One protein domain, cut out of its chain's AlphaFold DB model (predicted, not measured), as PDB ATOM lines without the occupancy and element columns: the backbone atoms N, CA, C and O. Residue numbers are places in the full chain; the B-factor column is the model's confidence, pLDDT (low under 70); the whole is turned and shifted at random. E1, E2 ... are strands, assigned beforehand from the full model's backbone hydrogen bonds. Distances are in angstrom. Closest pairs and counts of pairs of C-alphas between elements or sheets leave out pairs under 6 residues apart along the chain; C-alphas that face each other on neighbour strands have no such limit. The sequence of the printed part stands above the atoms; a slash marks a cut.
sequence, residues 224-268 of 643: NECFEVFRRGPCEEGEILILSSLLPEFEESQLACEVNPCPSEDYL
ATOM      1  N   ASN A 224      21.998-106.104  31.633       67.75
ATOM      2  CA  ASN A 224      21.754-104.922  32.461       67.75
ATOM      3  C   ASN A 224      20.693-105.171  33.562       67.75
ATOM      4  O   ASN A 224      19.774-104.374  33.744       67.75
ATOM      5  N   GLU A 225      20.816-106.297  34.280       73.19
ATOM      6  CA  GLU A 225      19.944-106.678  35.405       73.19
ATOM      7  C   GLU A 225      20.750-107.079  36.658       73.19
ATOM      8  O   GLU A 225      21.837-107.652  36.556       73.19
ATOM      9  N   CYS A 226      20.215-106.797  37.853       75.50
ATOM     10  CA  CYS A 226      20.827-107.151  39.139       75.50
ATOM     11  C   CYS A 226      20.333-108.513  39.649       75.50
ATOM     12  O   CYS A 226      19.152-108.682  39.960       75.50
ATOM     13  N   PHE A 227      21.249-109.461  39.850       80.12
ATOM     14  CA  PHE A 227      20.941-110.820  40.313       80.12
ATOM     15  C   PHE A 227      21.504-111.096  41.715       80.12
ATOM     16  O   PHE A 227      22.589-110.626  42.053       80.12
ATOM     17  N   GLU A 228      20.773-111.852  42.547       79.12
ATOM     18  CA  GLU A 228      21.209-112.230  43.905       79.12
ATOM     19  C   GLU A 228      22.440-113.154  43.823       79.12
ATOM     20  O   GLU A 228      22.404-114.183  43.146       79.12
ATOM     21  N   VAL A 229      23.521-112.819  44.530       76.06
ATOM     22  CA  VAL A 229      24.745-113.638  44.543       76.06
ATOM     23  C   VAL A 229      24.467-114.981  45.243       76.06
ATOM     24  O   VAL A 229      23.701-115.059  46.209       76.06
ATOM     25  N   PHE A 230      25.079-116.062  44.754       77.81
ATOM     26  CA  PHE A 230      24.815-117.449  45.167       77.81
ATOM     27  C   PHE A 230      23.380-117.944  44.868       77.81
ATOM     28  O   PHE A 230      22.880-118.863  45.530       77.81
ATOM     29  N   ARG A 231      22.711-117.342  43.877       83.56
ATOM     30  CA  ARG A 231      21.553-117.900  43.150       83.56
ATOM     31  C   ARG A 231      21.937-118.221  41.720       83.56
ATOM     32  O   ARG A 231      22.956-117.733  41.249       83.56
ATOM     33  N   ARG A 232      21.087-118.963  41.011       86.88
ATOM     34  CA  ARG A 232      21.226-119.199  39.569       86.88
ATOM     35  C   ARG A 232      21.373-117.891  38.790       86.88
ATOM     36  O   ARG A 232      22.268-117.774  37.963       86.88
ATOM     37  N   GLY A 233      20.525-116.902  39.074       85.69
ATOM     38  CA  GLY A 233      20.548-115.618  38.371       85.69
ATOM     39  C   GLY A 233      20.440-115.812  36.845       85.69
ATOM     40  O   GLY A 233      19.461-116.419  36.410       85.69
ATOM     41  N   PRO A 234      21.421-115.353  36.047       85.56
ATOM     42  CA  PRO A 234      21.442-115.520  34.593       85.56
ATOM     43  C   PRO A 234      22.022-116.872  34.117       85.56
ATOM     44  O   PRO A 234      22.040-117.124  32.915       85.56
ATOM     45  N   CYS A 235      22.519-117.721  35.024       88.25
ATOM     46  CA  CYS A 235      23.286-118.932  34.708       88.25
ATOM     47  C   CYS A 235      22.420-120.143  34.285       88.25
ATOM     48  O   CYS A 235      21.182-120.132  34.386       88.25
ATOM     49  N   GLU A 236      23.058-121.226  33.823       88.75
ATOM     50  CA  GLU A 236      22.358-122.447  33.403       88.75
ATOM     51  C   GLU A 236      21.802-123.270  34.587       88.75
ATOM     52  O   GLU A 236      21.922-122.919  35.765       88.75
ATOM     53  N   GLU A 237      21.071-124.348  34.289       84.62
ATOM     54  CA  GLU A 237      20.417-125.149  35.325       84.62
ATOM     55  C   GLU A 237      21.427-126.011  36.087       84.62
ATOM     56  O   GLU A 237      22.040-126.919  35.531       84.62
ATOM     57  N   GLY A 238      21.568-125.733  37.384       82.19
ATOM     58  CA  GLY A 238      22.595-126.335  38.235       82.19
ATOM     59  C   GLY A 238      23.792-125.418  38.498       82.19
ATOM     60  O   GLY A 238      24.665-125.801  39.269       82.19
ATOM     61  N   GLU A 239      23.821-124.212  37.932       88.44
ATOM     62  CA  GLU A 239      24.836-123.191  38.209       88.44
ATOM     63  C   GLU A 239      24.341-122.121  39.198       88.44
ATOM     64  O   GLU A 239      23.144-122.003  39.477       88.44
ATOM     65  N   ILE A 240      25.277-121.338  39.735       83.75
ATOM     66  CA  ILE A 240      25.047-120.134  40.540       83.75
ATOM     67  C   ILE A 240      26.013-119.012  40.140       83.75
ATOM     68  O   ILE A 240      27.178-119.255  39.831       83.75
ATOM     69  N   LEU A 241      25.529-117.774  40.205       84.75
ATOM     70  CA  LEU A 241      26.301-116.553  40.018       84.75
ATOM     71  C   LEU A 241      27.175-116.273  41.248       84.75
ATOM     72  O   LEU A 241      26.669-116.179  42.373       84.75
ATOM     73  N   ILE A 242      28.475-116.088  41.026       82.19
ATOM     74  CA  ILE A 242      29.467-115.768  42.056       82.19
ATOM     75  C   ILE A 242      30.367-114.588  41.658       82.19
ATOM     76  O   ILE A 242      30.525-114.251  40.484       82.19
ATOM     77  N   LEU A 243      30.997-113.992  42.671       71.44
ATOM     78  CA  LEU A 243      32.142-113.090  42.535       71.44
ATOM     79  C   LEU A 243      33.430-113.923  42.542       71.44
ATOM     80  O   LEU A 243      33.788-114.484  43.581       71.44
ATOM     81  N   SER A 244      34.123-114.014  41.407       63.00
ATOM     82  CA  SER A 244      35.350-114.807  41.280       63.00
ATOM     83  C   SER A 244      36.590-113.957  41.577       63.00
ATOM     84  O   SER A 244      37.229-113.390  40.697       63.00
ATOM     85  N   SER A 245      36.932-113.846  42.862       54.06
ATOM     86  CA  SER A 245      38.016-112.981  43.364       54.06
ATOM     87  C   SER A 245      39.428-113.602  43.295       54.06
ATOM     88  O   SER A 245      40.292-113.223  44.085       54.06
ATOM     89  N   LEU A 246      39.659-114.628  42.460       43.88
ATOM     90  CA  LEU A 246      40.758-115.596  42.656       43.88
ATOM     91  C   LEU A 246      41.696-115.823  41.451       43.88
ATOM     92  O   LEU A 246      42.249-116.913  41.301       43.88
ATOM     93  N   LEU A 247      41.966-114.790  40.647       41.38
ATOM     94  CA  LEU A 247      43.118-114.768  39.731       41.38
ATOM     95  C   LEU A 247      44.008-113.542  40.008       41.38
ATOM     96  O   LEU A 247      43.582-112.425  39.735       41.38
ATOM     97  N   PRO A 248      45.256-113.708  40.496       46.66
ATOM     98  CA  PRO A 248      46.146-112.596  40.864       46.66
ATOM     99  C   PRO A 248      46.796-111.883  39.658       46.66
ATOM    100  O   PRO A 248      47.837-111.249  39.806       46.66
ATOM    101  N   GLU A 249      46.211-112.017  38.465       51.72
ATOM    102  CA  GLU A 249      46.665-111.401  37.208       51.72
ATOM    103  C   GLU A 249      45.657-110.373  36.652       51.72
ATOM    104  O   GLU A 249      45.939-109.735  35.641       51.72
ATOM    105  N   PHE A 250      44.510-110.179  37.319       44.62
ATOM    106  CA  PHE A 250      43.488-109.188  36.963       44.62
ATOM    107  C   PHE A 250      43.121-108.345  38.194       44.62
ATOM    108  O   PHE A 250      42.913-108.888  39.277       44.62
ATOM    109  N   GLU A 251      43.048-107.020  38.033       46.19
ATOM    110  CA  GLU A 251      42.781-106.077  39.138       46.19
ATOM    111  C   GLU A 251      41.279-105.926  39.470       46.19
ATOM    112  O   GLU A 251      40.924-105.283  40.456       46.19
ATOM    113  N   GLU A 252      40.393-106.562  38.696       51.09
ATOM    114  CA  GLU A 252      38.933-106.439  38.794       51.09
ATOM    115  C   GLU A 252      38.261-107.760  39.216       51.09
ATOM    116  O   GLU A 252      38.640-108.851  38.784       51.09
ATOM    117  N   SER A 253      37.219-107.672  40.052       54.03
ATOM    118  CA  SER A 253      36.455-108.841  40.520       54.03
ATOM    119  C   SER A 253      35.432-109.296  39.478       54.03
ATOM    120  O   SER A 253      34.318-108.779  39.430       54.03
ATOM    121  N   GLN A 254      35.792-110.288  38.664       63.31
ATOM    122  CA  GLN A 254      34.930-110.774  37.584       63.31
ATOM    123  C   GLN A 254      33.737-111.602  38.091       63.31
ATOM    124  O   GLN A 254      33.828-112.369  39.056       63.31
ATOM    125  N   LEU A 255      32.606-111.461  37.396       75.81
ATOM    126  CA  LEU A 255      31.414-112.282  37.593       75.81
ATOM    127  C   LEU A 255      31.544-113.606  36.847       75.81
ATOM    128  O   LEU A 255      31.908-113.630  35.673       75.81
ATOM    129  N   ALA A 256      31.195-114.702  37.517       83.00
ATOM    130  CA  ALA A 256      31.216-116.034  36.928       83.00
ATOM    131  C   ALA A 256      29.960-116.830  37.293       83.00
ATOM    132  O   ALA A 256      29.424-116.705  38.396       83.00
ATOM    133  N   CYS A 257      29.530-117.684  36.370       85.44
ATOM    134  CA  CYS A 257      28.640-118.798  36.665       85.44
ATOM    135  C   CYS A 257      29.505-120.001  37.059       85.44
ATOM    136  O   CYS A 257      30.395-120.394  36.305       85.44
ATOM    137  N   GLU A 258      29.264-120.575  38.236       86.81
ATOM    138  CA  GLU A 258      29.906-121.813  38.687       86.81
ATOM    139  C   GLU A 258      28.859-122.886  38.994       86.81
ATOM    140  O   GLU A 258      27.766-122.591  39.478       86.81
ATOM    141  N   VAL A 259      29.204-124.154  38.757       88.81
ATOM    142  CA  VAL A 259      28.351-125.299  39.110       88.81
ATOM    143  C   VAL A 259      28.082-125.293  40.615       88.81
ATOM    144  O   VAL A 259      29.011-125.340  41.420       88.81
ATOM    145  N   ASN A 260      26.807-125.280  41.001       85.75
ATOM    146  CA  ASN A 260      26.382-125.258  42.393       85.75
ATOM    147  C   ASN A 260      26.837-126.548  43.107       85.75
ATOM    148  O   ASN A 260      26.346-127.632  42.782       85.75
ATOM    149  N   PRO A 261      27.730-126.474  44.112       86.12
ATOM    150  CA  PRO A 261      28.205-127.657  44.825       86.12
ATOM    151  C   PRO A 261      27.180-128.195  45.841       86.12
ATOM    152  O   PRO A 261      27.443-129.199  46.505       86.12
ATOM    153  N   CYS A 262      26.021-127.540  45.994       85.81
ATOM    154  CA  CYS A 262      24.958-127.926  46.916       85.81
ATOM    155  C   CYS A 262      23.703-128.463  46.197       85.81
ATOM    156  O   CYS A 262      23.434-128.091  45.058       85.81
ATOM    157  N   PRO A 263      22.866-129.295  46.859       83.31
ATOM    158  CA  PRO A 263      21.770-130.011  46.187       83.31
ATOM    159  C   PRO A 263      20.623-129.142  45.641       83.31
ATOM    160  O   PRO A 263      19.752-129.660  44.949       83.31
ATOM    161  N   SER A 264      20.553-127.863  46.022       81.12
ATOM    162  CA  SER A 264      19.627-126.857  45.479       81.12
ATOM    163  C   SER A 264      20.010-125.455  45.973       81.12
ATOM    164  O   SER A 264      20.725-125.314  46.966       81.12
ATOM    165  N   GLU A 265      19.464-124.413  45.342       73.88
ATOM    166  CA  GLU A 265      19.658-123.003  45.726       73.88
ATOM    167  C   GLU A 265      19.115-122.625  47.120       73.88
ATOM    168  O   GLU A 265      19.402-121.537  47.618       73.88
ATOM    169  N   ASP A 266      18.339-123.498  47.774       79.44
ATOM    170  CA  ASP A 266      17.917-123.323  49.173       79.44
ATOM    171  C   ASP A 266      19.074-123.552  50.174       79.44
ATOM    172  O   ASP A 266      18.913-123.319  51.375       79.44
ATOM    173  N   TYR A 267      20.253-123.967  49.694       78.44
ATOM    174  CA  TYR A 267      21.477-124.161  50.472       78.44
ATOM    175  C   TYR A 267      22.588-123.201  50.016       78.44
ATOM    176  O   TYR A 267      22.768-122.963  48.827       78.44
ATOM    177  N   LEU A 268      23.356-122.682  50.974       76.56
ATOM    178  CA  LEU A 268      24.577-121.904  50.750       76.56
ATOM    179  C   LEU A 268      25.808-122.785  50.959       76.56
ATOM    180  O   LEU A 268      25.900-123.478  51.975       76.56
TER     181      LEU A 268
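AT A GLANCE: This is residues 224 to 268 of the 643 residues of the protein "Hypothetical protein" of Cyprideis torosa (UniProt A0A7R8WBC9). With little regular structure, this is one two-stranded hairpin, E2 and E3, with loops and the two ends of the printed part about it; strand E1 leads in toward E2. The wide hairpin loop, residues 245 to 253, makes one end of the long axis, and the tail after E3 folds back at the other. The printed part has 45 residues, with 16 in the named strands, which follow along the chain as E1, E2, E3, and no named helix; the class is all strand, and the one sheet, of order E2 - E3, is antiparallel. It is only just loose, close to compact, with a radius of gyration of the C-alphas of 11.3 A and spans of 32 by 25 by 16 A.

HOW THE PARTS SIT: E1, residues 225 to 228, pairs with no named strand; its closest C-alpha to E2, residues 239 to 244, is Glu 228, 7.7 A from Leu 241. E2 and E3, residues 254 to 259, form an antiparallel hairpin at 146 degrees; N 242 and O 256 are within hydrogen-bond range at 2.9 A. E1 and E3 are apart.

IN THESE COORDINATES: E1 begins at C-alpha 225 (19.944, -106.678, 35.405) and measures 10.2 A, E2 13.8 A and E3 16.0 A, ending at C-alpha 259 (28.351, -125.299, 39.110).

THE WHOLE: The farthest C-alphas, of Glu 249 and Asp 266, are 33.3 A apart. The printed part has no cut; both links are short. Confidence is under 70 at residues 224 and 244 to 254.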